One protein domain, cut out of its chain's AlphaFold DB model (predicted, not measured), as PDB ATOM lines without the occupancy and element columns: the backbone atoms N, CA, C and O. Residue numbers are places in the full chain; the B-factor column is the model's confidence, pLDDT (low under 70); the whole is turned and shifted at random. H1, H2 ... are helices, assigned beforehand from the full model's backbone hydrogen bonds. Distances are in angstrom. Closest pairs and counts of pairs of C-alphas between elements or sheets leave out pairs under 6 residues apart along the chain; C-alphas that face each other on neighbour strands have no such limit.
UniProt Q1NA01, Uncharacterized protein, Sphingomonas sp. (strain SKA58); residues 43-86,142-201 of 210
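Overview. This is residues 43 to 86 and 142 to 201 of the 210 residues of an uncharacterized protein of Sphingomonas sp. (strain SKA58) (UniProt Q1NA01). What shape is this? Two helical hairpins, H5-H6 and H1-H2, pack together through H6 and H2, while H3 bridges H5 and H1, closing a ring; short H4 is near H5. What is printed? 104 residues are printed with six named helices, H1 to H6 in order, all helix, compact: radius of gyration of the C-alphas 13.1 A, spans 37 by 32 by 23 A.

Arrangement. What touches H6, residues 180 to 199? H2, residues 65 to 80, touches it at a shallow tilt of 28 degrees, opposite ways; their closest C-alphas, Met 77 and Ala 185, are 5.0 A apart. Are O i to N i+4 pairs within hydrogen-bond range? Every pair is in H1, residues 43 to 55, H3, residues 143 to 150, and H5, residues 166 to 178; H2 has 11 of 12, H6 14 of 16, and H4, residues 158 to 162, 0 of 1, but 2 of 2 O i to N i+3 pairs.

Along the chain. Where does H6 end? It spans 30.5 A to C-alpha 199 at (81.137, 142.752, 115.724). Where does H1 begin? It begins at C-alpha 43, (105.745, 143.465, 125.648).

Size, cuts and confidence. Is there a cut? Residues 87 to 141 are not printed; C-alphas 86 and 142 are 12.3 A apart. Where is confidence low? Residues 60 to 62 have pLDDT under 70.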
ATOM      1  N   GLU A  43     106.916 142.998 124.927       95.75
ATOM      2  CA  GLU A  43     105.745 143.465 125.648       95.75
ATOM      3  C   GLU A  43     104.474 142.798 125.120       95.75
ATOM      4  O   GLU A  43     103.686 142.241 125.885       95.75
ATOM      5  N   GLN A  44     104.296 142.792 123.800       95.50
ATOM      6  CA  GLN A  44     103.140 142.181 123.144       95.50
ATOM      7  C   GLN A  44     103.073 140.667 123.398       95.50
ATOM      8  O   GLN A  44     101.991 140.134 123.653       95.50
ATOM      9  N   MET A  45     104.217 139.970 123.413       94.81
ATOM     10  CA  MET A  45     104.282 138.542 123.749       94.81
ATOM     11  C   MET A  45     103.826 138.268 125.189       94.81
ATOM     12  O   MET A  45     103.065 137.326 125.423       94.81
ATOM     13  N   VAL A  46     104.243 139.097 126.151       95.50
ATOM     14  CA  VAL A  46     103.800 138.981 127.550       95.50
ATOM     15  C   VAL A  46     102.313 139.288 127.685       95.50
ATOM     16  O   VAL A  46     101.601 138.539 128.351       95.50
ATOM     17  N   VAL A  47     101.813 140.343 127.035       96.50
ATOM     18  CA  VAL A  47     100.376 140.665 127.047       96.50
ATOM     19  C   VAL A  47      99.558 139.502 126.485       96.50
ATOM     20  O   VAL A  47      98.539 139.138 127.071       96.50
ATOM     21  N   LEU A  48     100.016 138.874 125.400       94.19
ATOM     22  CA  LEU A  48      99.354 137.725 124.788       94.19
ATOM     23  C   LEU A  48      99.364 136.486 125.699       94.19
ATOM     24  O   LEU A  48      98.346 135.798 125.807       94.19
ATOM     25  N   GLN A  49     100.479 136.200 126.378       92.62
ATOM     26  CA  GLN A  49     100.550 135.106 127.353       92.62
ATOM     27  C   GLN A  49      99.618 135.361 128.548       92.62
ATOM     28  O   GLN A  49      98.868 134.471 128.957       92.62
ATOM     29  N   ASP A  50      99.608 136.587 129.076       93.94
ATOM     30  CA  ASP A  50      98.702 136.991 130.152       93.94
ATOM     31  C   ASP A  50      97.237 136.887 129.722       93.94
ATOM     32  O   ASP A  50      96.397 136.442 130.502       93.94
ATOM     33  N   TYR A  51      96.922 137.262 128.481       93.50
ATOM     34  CA  TYR A  51      95.574 137.157 127.933       93.50
ATOM     35  C   TYR A  51      95.117 135.698 127.893       93.50
ATOM     36  O   TYR A  51      94.092 135.342 128.472       93.50
ATOM     37  N   ARG A  52      95.920 134.827 127.273       91.19
ATOM     38  CA  ARG A  52      95.604 133.400 127.128       91.19
ATOM     39  C   ARG A  52      95.466 132.709 128.479       91.19
ATOM     40  O   ARG A  52      94.500 131.984 128.703       91.19
ATOM     41  N   SER A  53      96.394 132.983 129.393       89.81
ATOM     42  CA  SER A  53      96.404 132.371 130.722       89.81
ATOM     43  C   SER A  53      95.238 132.804 131.608       89.81
ATOM     44  O   SER A  53      94.915 132.081 132.548       89.81
ATOM     45  N   ARG A  54      94.603 133.954 131.350       91.50
ATOM     46  CA  ARG A  54      93.474 134.462 132.150       91.50
ATOM     47  C   ARG A  54      92.121 134.219 131.498       91.50
ATOM     48  O   ARG A  54      91.180 133.875 132.201       91.50
ATOM     49  N   PHE A  55      92.033 134.388 130.182       90.19
ATOM     50  CA  PHE A  55      90.761 134.460 129.458       90.19
ATOM     51  C   PHE A  55      90.557 133.320 128.456       90.19
ATOM     52  O   PHE A  55      89.476 133.196 127.892       90.19
ATOM     53  N   CYS A  56      91.561 132.464 128.232       85.62
ATOM     54  CA  CYS A  56      91.466 131.332 127.303       85.62
ATOM     55  C   CYS A  56      91.769 129.975 127.958       85.62
ATOM     56  O   CYS A  56      92.028 129.012 127.240       85.62
ATOM     57  N   ARG A  57      91.737 129.877 129.297       78.56
ATOM     58  CA  ARG A  57      92.091 128.640 130.029       78.56
ATOM     59  C   ARG A  57      91.303 127.416 129.568       78.56
ATOM     60  O   ARG A  57      91.865 126.342 129.431       78.56
ATOM     61  N   GLU A  58      90.015 127.585 129.289       73.75
ATOM     62  CA  GLU A  58      89.130 126.486 128.876       73.75
ATOM     63  C   GLU A  58      89.451 125.938 127.474       73.75
ATOM     64  O   GLU A  58      88.998 124.858 127.100       73.75
ATOM     65  N   ILE A  59      90.239 126.679 126.692       73.12
ATOM     66  CA  ILE A  59      90.564 126.388 125.293       73.12
ATOM     67  C   ILE A  59      92.079 126.211 125.101       73.12
ATOM     68  O   ILE A  59      92.589 126.339 123.988       73.12
ATOM     69  N   GLU A  60      92.808 125.925 126.183       64.94
ATOM     70  CA  GLU A  60      94.257 125.732 126.167       64.94
ATOM     71  C   GLU A  60      94.671 124.681 125.115       64.94
ATOM     72  O   GLU A  60      94.071 123.613 124.993       64.94
ATOM     73  N   GLY A  61      95.664 125.026 124.289       62.84
ATOM     74  CA  GLY A  61      96.111 124.203 123.156       62.84
ATOM     75  C   GLY A  61      95.284 124.333 121.868       62.84
ATOM     76  O   GLY A  61      95.635 123.711 120.866       62.84
ATOM     77  N   LYS A  62      94.220 125.147 121.845       68.31
ATOM     78  CA  LYS A  62      93.404 125.420 120.648       68.31
ATOM     79  C   LYS A  62      93.468 126.895 120.245       68.31
ATOM     80  O   LYS A  62      93.825 127.770 121.032       68.31
ATOM     81  N   SER A  63      93.101 127.176 118.995       71.19
ATOM     82  CA  SER A  63      92.976 128.547 118.493       71.19
ATOM     83  C   SER A  63      91.792 129.249 119.168       71.19
ATOM     84  O   SER A  63      90.642 128.851 118.982       71.19
ATOM     85  N   ALA A  64      92.072 130.280 119.967       80.56
ATOM     86  CA  ALA A  64      91.058 131.130 120.581       80.56
ATOM     87  C   ALA A  64      90.869 132.395 119.734       80.56
ATOM     88  O   ALA A  64      91.818 133.157 119.553       80.56
ATOM     89  N   ALA A  65      89.646 132.657 119.263       83.38
ATOM     90  CA  ALA A  65      89.360 133.779 118.361       83.38
ATOM     91  C   ALA A  65      89.830 135.142 118.911       83.38
ATOM     92  O   ALA A  65      90.421 135.928 118.173       83.38
ATOM     93  N   GLY A  66      89.652 135.395 120.216       85.12
ATOM     94  CA  GLY A  66      90.154 136.613 120.868       85.12
ATOM     95  C   GLY A  66      91.683 136.723 120.853       85.12
ATOM     96  O   GLY A  66      92.229 137.800 120.635       85.12
ATOM     97  N   SER A  67      92.393 135.595 120.977       88.31
ATOM     98  CA  SER A  67      93.850 135.578 120.832       88.31
ATOM     99  C   SER A  67      94.294 135.888 119.404       88.31
ATOM    100  O   SER A  67      95.330 136.530 119.252       88.31
ATOM    101  N   SER A  68      93.575 135.417 118.383       89.06
ATOM    102  CA  SER A  68      93.913 135.698 116.981       89.06
ATOM    103  C   SER A  68      93.719 137.175 116.652       89.06
ATOM    104  O   SER A  68      94.633 137.800 116.123       89.06
ATOM    105  N   ARG A  69      92.603 137.775 117.082       90.62
ATOM    106  CA  ARG A  69      92.364 139.219 116.909       90.62
ATOM    107  C   ARG A  69      93.396 140.079 117.633       90.62
ATOM    108  O   ARG A  69      93.795 141.121 117.124       90.62
ATOM    109  N   LEU A  70      93.870 139.636 118.799       93.19
ATOM    110  CA  LEU A  70      94.938 140.337 119.509       93.19
ATOM    111  C   LEU A  70      96.280 140.262 118.755       93.19
ATOM    112  O   LEU A  70      97.019 141.242 118.714       93.19
ATOM    113  N   ILE A  71      96.581 139.127 118.115       92.25
ATOM    114  CA  ILE A  71      97.753 138.994 117.233       92.25
ATOM    115  C   ILE A  71      97.620 139.908 116.010       92.25
ATOM    116  O   ILE A  71      98.590 140.570 115.643       92.25
ATOM    117  N   GLU A  72      96.438 139.980 115.398       92.31
ATOM    118  CA  GLU A  72      96.165 140.875 114.265       92.31
ATOM    119  C   GLU A  72      96.343 142.344 114.664       92.31
ATOM    120  O   GLU A  72      97.009 143.098 113.954       92.31
ATOM    121  N   MET A  73      95.834 142.735 115.837       95.31
ATOM    122  CA  MET A  73      96.033 144.069 116.403       95.31
ATOM    123  C   MET A  73      97.526 144.391 116.548       95.31
ATOM    124  O   MET A  73      97.977 145.428 116.073       95.31
ATOM    125  N   PHE A  74      98.316 143.512 117.169       95.50
ATOM    126  CA  PHE A  74      99.751 143.753 117.358       95.50
ATOM    127  C   PHE A  74     100.535 143.763 116.043       95.50
ATOM    128  O   PHE A  74     101.398 144.618 115.854       95.50
ATOM    129  N   THR A  75     100.185 142.889 115.101       92.00
ATOM    130  CA  THR A  75     100.758 142.904 113.750       92.00
ATOM    131  C   THR A  75     100.483 144.244 113.062       92.00
ATOM    132  O   THR A  75     101.398 144.855 112.512       92.00
ATOM    133  N   ALA A  76      99.249 144.755 113.157       92.25
ATOM    134  CA  ALA A  76      98.883 146.060 112.612       92.25
ATOM    135  C   ALA A  76      99.623 147.217 113.305       92.25
ATOM    136  O   ALA A  76     100.054 148.151 112.629       92.25
ATOM    137  N   MET A  77      99.837 147.147 114.627       94.19
ATOM    138  CA  MET A  77     100.654 148.133 115.353       94.19
ATOM    139  C   MET A  77     102.090 148.188 114.826       94.19
ATOM    140  O   MET A  77     102.677 149.264 114.745       94.19
ATOM    141  N   ASN A  78     102.655 147.036 114.466       92.88
ATOM    142  CA  ASN A  78     104.053 146.911 114.061       92.88
ATOM    143  C   ASN A  78     104.288 147.177 112.561       92.88
ATOM    144  O   ASN A  78     105.432 147.101 112.109       92.88
ATOM    145  N   ALA A  79     103.247 147.514 111.787       87.50
ATOM    146  CA  ALA A  79     103.327 147.681 110.333       87.50
ATOM    147  C   ALA A  79     104.320 148.772 109.883       87.50
ATOM    148  O   ALA A  79     104.964 148.637 108.848       87.50
ATOM    149  N   SER A  80     104.489 149.838 110.673       84.25
ATOM    150  CA  SER A  80     105.473 150.912 110.441       84.25
ATOM    151  C   SER A  80     106.720 150.774 111.331       84.25
ATOM    152  O   SER A  80     107.398 151.747 111.679       84.25
ATOM    153  N   GLY A  81     107.014 149.541 111.740       87.00
ATOM    154  CA  GLY A  81     108.107 149.165 112.627       87.00
ATOM    155  C   GLY A  81     107.634 148.869 114.048       87.00
ATOM    156  O   GLY A  81     106.610 149.380 114.499       87.00
ATOM    157  N   LEU A  82     108.444 148.102 114.772       90.38
ATOM    158  CA  LEU A  82     108.094 147.503 116.058       90.38
ATOM    159  C   LEU A  82     107.638 148.518 117.126       90.38
ATOM    160  O   LEU A  82     108.281 149.551 117.328       90.38
ATOM    161  N   VAL A  83     106.548 148.191 117.826       92.25
ATOM    162  CA  VAL A  83     106.033 148.897 119.009       92.25
ATOM    163  C   VAL A  83     106.443 148.131 120.268       92.25
ATOM    164  O   VAL A  83     106.077 146.968 120.434       92.25
ATOM    165  N   GLY A  84     107.193 148.776 121.162       91.50
ATOM    166  CA  GLY A  84     107.885 148.127 122.283       91.50
ATOM    167  C   GLY A  84     109.331 147.749 121.945       91.50
ATOM    168  O   GLY A  84     109.974 148.397 121.113       91.50
ATOM    169  N   SER A  85     109.854 146.720 122.606       91.62
ATOM    170  CA  SER A  85     111.239 146.266 122.490       91.62
ATOM    171  C   SER A  85     111.367 144.981 121.675       91.62
ATOM    172  O   SER A  85     110.526 144.081 121.722       91.62
ATOM    173  N   LYS A  86     112.471 144.874 120.927       90.62
ATOM    174  CA  LYS A  86     112.802 143.668 120.163       90.62
ATOM    175  C   LYS A  86     112.955 142.472 121.113       90.62
ATOM    176  O   LYS A  86     113.727 142.584 122.066       90.62
ATOM    177  N   GLU A 142     109.700 146.585 130.457       89.75
ATOM    178  CA  GLU A 142     109.104 147.733 131.135       89.75
ATOM    179  C   GLU A 142     107.650 147.434 131.532       89.75
ATOM    180  O   GLU A 142     106.734 147.357 130.707       89.75
ATOM    181  N   THR A 143     107.420 147.254 132.833       91.12
ATOM    182  CA  THR A 143     106.107 146.877 133.379       91.12
ATOM    183  C   THR A 143     105.033 147.930 133.141       91.12
ATOM    184  O   THR A 143     103.863 147.585 132.965       91.12
ATOM    185  N   ASP A 144     105.422 149.202 133.096       93.81
ATOM    186  CA  ASP A 144     104.503 150.313 132.856       93.81
ATOM    187  C   ASP A 144     104.028 150.316 131.401       93.81
ATOM    188  O   ASP A 144     102.832 150.448 131.132       93.81
ATOM    189  N   TYR A 145     104.928 150.031 130.457       94.19
ATOM    190  CA  TYR A 145     104.575 149.873 129.049       94.19
ATOM    191  C   TYR A 145     103.557 148.741 128.850       94.19
ATOM    192  O   TYR A 145     102.514 148.926 128.213       94.19
ATOM    193  N   LEU A 146     103.798 147.585 129.481       94.69
ATOM    194  CA  LEU A 146     102.859 146.457 129.507       94.69
ATOM    195  C   LEU A 146     101.486 146.853 130.058       94.69
ATOM    196  O   LEU A 146     100.453 146.451 129.513       94.69
ATOM    197  N   HIS A 147     101.464 147.601 131.163       96.50
ATOM    198  CA  HIS A 147     100.227 148.064 131.775       96.50
ATOM    199  C   HIS A 147      99.425 148.929 130.802       96.50
ATOM    200  O   HIS A 147      98.226 148.698 130.618       96.50
ATOM    201  N   HIS A 148     100.081 149.886 130.148       97.31
ATOM    202  CA  HIS A 148      99.416 150.808 129.238       97.31
ATOM    203  C   HIS A 148      98.905 150.123 127.969       97.31
ATOM    204  O   HIS A 148      97.768 150.393 127.579       97.31
ATOM    205  N   LEU A 149      99.646 149.165 127.396       96.25
ATOM    206  CA  LEU A 149      99.149 148.335 126.288       96.25
ATOM    207  C   LEU A 149      97.880 147.560 126.667       96.25
ATOM    208  O   LEU A 149      96.914 147.528 125.903       96.25
ATOM    209  N   LYS A 150      97.834 146.975 127.871       97.44
ATOM    210  CA  LYS A 150      96.662 146.215 128.343       97.44
ATOM    211  C   LYS A 150      95.398 147.063 128.437       97.44
ATOM    212  O   LYS A 150      94.304 146.513 128.344       97.44
ATOM    213  N   MET A 151      95.504 148.383 128.605       97.62
ATOM    214  CA  MET A 151      94.318 149.240 128.725       97.62
ATOM    215  C   MET A 151      93.491 149.325 127.438       97.62
ATOM    216  O   MET A 151      92.311 149.661 127.520       97.62
ATOM    217  N   PHE A 152      94.072 148.973 126.287       96.25
ATOM    218  CA  PHE A 152      93.384 148.918 124.994       96.25
ATOM    219  C   PHE A 152      92.585 147.620 124.791       96.25
ATOM    220  O   PHE A 152      91.860 147.503 123.809       96.25
ATOM    221  N   ILE A 153      92.685 146.647 125.699       96.19
ATOM    222  CA  ILE A 153      92.073 145.323 125.548       96.19
ATOM    223  C   ILE A 153      90.857 145.214 126.485       96.19
ATOM    224  O   ILE A 153      91.036 145.308 127.702       96.19
ATOM    225  N   PRO A 154      89.631 144.972 125.978       94.06
ATOM    226  CA  PRO A 154      88.408 144.959 126.789       94.06
ATOM    227  C   PRO A 154      88.411 143.960 127.950       94.06
ATOM    228  O   PRO A 154      87.822 144.235 128.991       94.06
ATOM    229  N   ASP A 155      89.079 142.816 127.805       93.88
ATOM    230  CA  ASP A 155      89.171 141.818 128.880       93.88
ATOM    231  C   ASP A 155      90.035 142.294 130.059       93.88
ATOM    232  O   ASP A 155      89.727 142.020 131.218       93.88
ATOM    233  N   PHE A 156      91.081 143.083 129.791       96.19
ATOM    234  CA  PHE A 156      91.884 143.737 130.831       96.19
ATOM    235  C   PHE A 156      91.284 145.071 131.296       96.19
ATOM    236  O   PHE A 156      91.531 145.509 132.425       96.19
ATOM    237  N   ASN A 157      90.488 145.717 130.442       95.62
ATOM    238  CA  ASN A 157      89.815 146.975 130.715       95.62
ATOM    239  C   ASN A 157      88.302 146.904 130.413       95.62
ATOM    240  O   ASN A 157      87.837 147.444 129.403       95.62
ATOM    241  N   PRO A 158      87.497 146.302 131.311       93.62
ATOM    242  CA  PRO A 158      86.067 146.086 131.072       93.62
ATOM    243  C   PRO A 158      85.234 147.365 130.915       93.62
ATOM    244  O   PRO A 158      84.092 147.294 130.464       93.62
ATOM    245  N   SER A 159      85.771 148.537 131.283       92.31
ATOM    246  CA  SER A 159      85.090 149.825 131.085       92.31
ATOM    247  C   SER A 159      84.844 150.125 129.604       92.31
ATOM    248  O   SER A 159      83.830 150.739 129.275       92.31
ATOM    249  N   LEU A 160      85.696 149.605 128.709       91.06
ATOM    250  CA  LEU A 160      85.545 149.748 127.258       91.06
ATOM    251  C   LEU A 160      84.227 149.168 126.754       91.06
ATOM    252  O   LEU A 160      83.594 149.752 125.881       91.06
ATOM    253  N   ARG A 161      83.751 148.077 127.366       90.00
ATOM    254  CA  ARG A 161      82.470 147.452 127.003       90.00
ATOM    255  C   ARG A 161      81.275 148.380 127.234       90.00
ATOM    256  O   ARG A 161      80.235 148.197 126.615       90.00
ATOM    257  N   ARG A 162      81.433 149.382 128.107       87.75
ATOM    258  CA  ARG A 162      80.439 150.425 128.412       87.75
ATOM    259  C   ARG A 162      80.714 151.749 127.689       87.75
ATOM    260  O   ARG A 162      80.060 152.739 127.996       87.75
ATOM    261  N   GLY A 163      81.689 151.788 126.781       86.38
ATOM    262  CA  GLY A 163      82.094 153.009 126.084       86.38
ATOM    263  C   GLY A 163      82.910 153.993 126.931       86.38
ATOM    264  O   GLY A 163      83.044 155.150 126.548       86.38
ATOM    265  N   ASP A 164      83.461 153.569 128.075       91.44
ATOM    266  CA  ASP A 164      84.355 154.405 128.886       91.44
ATOM    267  C   ASP A 164      85.820 154.190 128.482       91.44
ATOM    268  O   ASP A 164      86.469 153.213 128.884       91.44
ATOM    269  N   PHE A 165      86.328 155.151 127.707       93.12
ATOM    270  CA  PHE A 165      87.693 155.208 127.179       93.12
ATOM    271  C   PHE A 165      88.672 155.987 128.070       93.12
ATOM    272  O   PHE A 165      89.846 156.097 127.733       93.12
ATOM    273  N   SER A 166      88.261 156.461 129.251       94.38
ATOM    274  CA  SER A 166      89.098 157.339 130.087       94.38
ATOM    275  C   SER A 166      90.450 156.723 130.482       94.38
ATOM    276  O   SER A 166      91.457 157.421 130.599       94.38
ATOM    277  N   ARG A 167      90.500 155.401 130.690       95.44
ATOM    278  CA  ARG A 167      91.744 154.660 130.971       95.44
ATOM    279  C   ARG A 167      92.622 154.489 129.738       95.44
ATOM    280  O   ARG A 167      93.839 154.450 129.878       95.44
ATOM    281  N   VAL A 168      92.011 154.381 128.561       95.88
ATOM    282  CA  VAL A 168      92.738 154.361 127.292       95.88
ATOM    283  C   VAL A 168      93.379 155.717 127.063       95.88
ATOM    284  O   VAL A 168      94.580 155.751 126.836       95.88
ATOM    285  N   ASP A 169      92.637 156.813 127.219       95.31
ATOM    286  CA  ASP A 169      93.161 158.168 127.011       95.31
ATOM    287  C   ASP A 169      94.389 158.439 127.892       95.31
ATOM    288  O   ASP A 169      95.441 158.826 127.390       95.31
ATOM    289  N   ARG A 170      94.324 158.087 129.184       95.56
ATOM    290  CA  ARG A 170      95.489 158.181 130.085       95.56
ATOM    291  C   ARG A 170      96.670 157.314 129.641       95.56
ATOM    292  O   ARG A 170      97.820 157.720 129.782       95.56
ATOM    293  N   SER A 171      96.405 156.115 129.126       96.56
ATOM    294  CA  SER A 171      97.457 155.230 128.615       96.56
ATOM    295  C   SER A 171      98.055 155.708 127.300       96.56
ATOM    296  O   SER A 171      99.243 155.489 127.084       96.56
ATOM    297  N   LYS A 172      97.277 156.378 126.441       95.25
ATOM    298  CA  LYS A 172      97.786 157.006 125.216       95.25
ATOM    299  C   LYS A 172      98.837 158.054 125.554       95.25
ATOM    300  O   LYS A 172      99.912 158.037 124.967       95.25
ATOM    301  N   ASP A 173      98.566 158.911 126.534       94.38
ATOM    302  CA  ASP A 173      99.521 159.946 126.942       94.38
ATOM    303  C   ASP A 173     100.831 159.334 127.447       94.38
ATOM    304  O   ASP A 173     101.910 159.741 127.021       94.38
ATOM    305  N   LYS A 174     100.745 158.272 128.253       96.44
ATOM    306  CA  LYS A 174     101.927 157.561 128.757       96.44
ATOM    307  C   LYS A 174     102.699 156.825 127.661       96.44
ATOM    308  O   LYS A 174     103.922 156.904 127.620       96.44
ATOM    309  N   LEU A 175     102.016 156.154 126.734       95.00
ATOM    310  CA  LEU A 175     102.670 155.510 125.586       95.00
ATOM    311  C   LEU A 175     103.316 156.527 124.646       95.00
ATOM    312  O   LEU A 175     104.382 156.252 124.102       95.00
ATOM    313  N   ARG A 176     102.721 157.716 124.493       95.12
ATOM    314  CA  ARG A 176     103.305 158.817 123.722       95.12
ATOM    315  C   ARG A 176     104.577 159.356 124.375       95.12
ATOM    316  O   ARG A 176     105.518 159.669 123.656       95.12
ATOM    317  N   GLU A 177     104.628 159.438 125.704       94.25
ATOM    318  CA  GLU A 177     105.850 159.798 126.440       94.25
ATOM    319  C   GLU A 177     106.960 158.747 126.242       94.25
ATOM    320  O   GLU A 177     108.107 159.109 125.992       94.25
ATOM    321  N   MET A 178     106.620 157.452 126.301       93.06
ATOM    322  CA  MET A 178     107.596 156.356 126.191       93.06
ATOM    323  C   MET A 178     108.073 156.099 124.748       93.06
ATOM    324  O   MET A 178     109.244 155.799 124.526       93.06
ATOM    325  N   GLN A 179     107.185 156.196 123.752       90.81
ATOM    326  CA  GLN A 179     107.481 155.958 122.331       90.81
ATOM    327  C   GLN A 179     106.693 156.920 121.415       90.81
ATOM    328  O   GLN A 179     105.746 156.513 120.731       90.81
ATOM    329  N   PRO A 180     107.094 158.202 121.327       88.38
ATOM    330  CA  PRO A 180     106.309 159.250 120.662       88.38
ATOM    331  C   PRO A 180     106.018 158.965 119.184       88.38
ATOM    332  O   PRO A 180     104.918 159.235 118.705       88.38
ATOM    333  N   GLY A 181     106.964 158.353 118.465       91.69
ATOM    334  CA  GLY A 181     106.818 158.032 117.040       91.69
ATOM    335  C   GLY A 181     105.871 156.868 116.723       91.69
ATOM    336  O   GLY A 181     105.675 156.559 115.549       91.69
ATOM    337  N   LYS A 182     105.304 156.194 117.732       93.25
ATOM    338  CA  LYS A 182     104.492 154.978 117.551       93.25
ATOM    339  C   LYS A 182     103.009 155.159 117.852       93.25
ATOM    340  O   LYS A 182     102.218 154.285 117.505       93.25
ATOM    341  N   MET A 183     102.608 156.294 118.426       93.62
ATOM    342  CA  MET A 183     101.237 156.485 118.909       93.62
ATOM    343  C   MET A 183     100.185 156.328 117.803       93.62
ATOM    344  O   MET A 183      99.211 155.613 118.001       93.62
ATOM    345  N   TYR A 184     100.413 156.902 116.617       93.19
ATOM    346  CA  TYR A 184      99.479 156.781 115.490       93.19
ATOM    347  C   TYR A 184      99.212 155.316 115.099       93.19
ATOM    348  O   TYR A 184      98.068 154.923 114.882       93.19
ATOM    349  N   ALA A 185     100.261 154.486 115.058       93.94
ATOM    350  CA  ALA A 185     100.128 153.068 114.734       93.94
ATOM    351  C   ALA A 185      99.359 152.302 115.825       93.94
ATOM    352  O   ALA A 185      98.506 151.472 115.513       93.94
ATOM    353  N   ILE A 186      99.614 152.627 117.098       94.94
ATOM    354  CA  ILE A 186      98.901 152.050 118.248       94.94
ATOM    355  C   ILE A 186      97.408 152.387 118.188       94.94
ATOM    356  O   ILE A 186      96.575 151.492 118.324       94.94
ATOM    357  N   GLU A 187      97.060 153.657 117.969       93.88
ATOM    358  CA  GLU A 187      95.663 154.103 117.897       93.88
ATOM    359  C   GLU A 187      94.934 153.438 116.741       93.88
ATOM    360  O   GLU A 187      93.863 152.864 116.938       93.88
ATOM    361  N   ARG A 188      95.549 153.441 115.556       94.62
ATOM    362  CA  ARG A 188      94.914 152.890 114.366       94.62
ATOM    363  C   ARG A 188      94.645 151.394 114.496       94.62
ATOM    364  O   ARG A 188      93.563 150.930 114.142       94.62
ATOM    365  N   ALA A 189      95.608 150.640 115.020       95.50
ATOM    366  CA  ALA A 189      95.435 149.214 115.260       95.50
ATOM    367  C   ALA A 189      94.373 148.932 116.335       95.50
ATOM    368  O   ALA A 189      93.578 148.003 116.187       95.50
ATOM    369  N   ALA A 190      94.328 149.743 117.397       94.94
ATOM    370  CA  ALA A 190      93.328 149.609 118.448       94.94
ATOM    371  C   ALA A 190      91.905 149.882 117.948       94.94
ATOM    372  O   ALA A 190      90.994 149.138 118.297       94.94
ATOM    373  N   GLU A 191      91.710 150.886 117.093       93.31
ATOM    374  CA  GLU A 191      90.409 151.171 116.476       93.31
ATOM    375  C   GLU A 191      89.884 149.982 115.669       93.31
ATOM    376  O   GLU A 191      88.742 149.561 115.854       93.31
ATOM    377  N   VAL A 192      90.724 149.413 114.797       92.81
ATOM    378  CA  VAL A 192      90.362 148.239 113.986       92.81
ATOM    379  C   VAL A 192      90.010 147.055 114.888       92.81
ATOM    380  O   VAL A 192      89.001 146.382 114.672       92.81
ATOM    381  N   TYR A 193      90.801 146.842 115.937       94.50
ATOM    382  CA  TYR A 193      90.544 145.805 116.927       94.50
ATOM    383  C   TYR A 193      89.207 146.008 117.657       94.50
ATOM    384  O   TYR A 193      88.416 145.071 117.754       94.50
ATOM    385  N   TRP A 194      88.884 147.222 118.107       93.81
ATOM    386  CA  TRP A 194      87.611 147.501 118.782       93.81
ATOM    387  C   TRP A 194      86.398 147.337 117.868       93.81
ATOM    388  O   TRP A 194      85.347 146.884 118.328       93.81
ATOM    389  N   ILE A 195      86.526 147.634 116.573       89.12
ATOM    390  CA  ILE A 195      85.478 147.332 115.589       89.12
ATOM    391  C   ILE A 195      85.246 145.816 115.524       89.12
ATOM    392  O   ILE A 195      84.104 145.365 115.625       89.12
ATOM    393  N   ALA A 196      86.312 145.017 115.434       88.25
ATOM    394  CA  ALA A 196      86.209 143.557 115.404       88.25
ATOM    395  C   ALA A 196      85.613 142.972 116.702       88.25
ATOM    396  O   ALA A 196      84.793 142.049 116.659       88.25
ATOM    397  N   GLU A 197      85.968 143.528 117.863       87.62
ATOM    398  CA  GLU A 197      85.388 143.154 119.161       87.62
ATOM    399  C   GLU A 197      83.909 143.559 119.280       87.62
ATOM    400  O   GLU A 197      83.112 142.819 119.859       87.62
ATOM    401  N   SER A 198      83.510 144.685 118.680       85.94
ATOM    402  CA  SER A 198      82.103 145.111 118.618       85.94
ATOM    403  C   SER A 198      81.267 144.155 117.767       85.94
ATOM    404  O   SER A 198      80.197 143.726 118.191       85.94
ATOM    405  N   ILE A 199      81.781 143.752 116.598       84.75
ATOM    406  CA  ILE A 199      81.137 142.752 115.724       84.75
ATOM    407  C   ILE A 199      81.014 141.401 116.441       84.75
ATOM    408  O   ILE A 199      80.019 140.698 116.283       84.75
ATOM    409  N   SER A 200      81.995 141.058 117.276       80.69
ATOM    410  CA  SER A 200      81.989 139.837 118.091       80.69
ATOM    411  C   SER A 200      81.066 139.917 119.321       80.69
ATOM    412  O   SER A 200      80.983 138.947 120.073       80.69
ATOM    413  N   GLY A 201      80.398 141.054 119.560       79.19
ATOM    414  CA  GLY A 201      79.502 141.277 120.702       79.19
ATOM    415  C   GLY A 201      80.207 141.523 122.042       79.19
ATOM    416  O   GLY A 201      79.553 141.537 123.084       79.19
TER     417      GLY A 201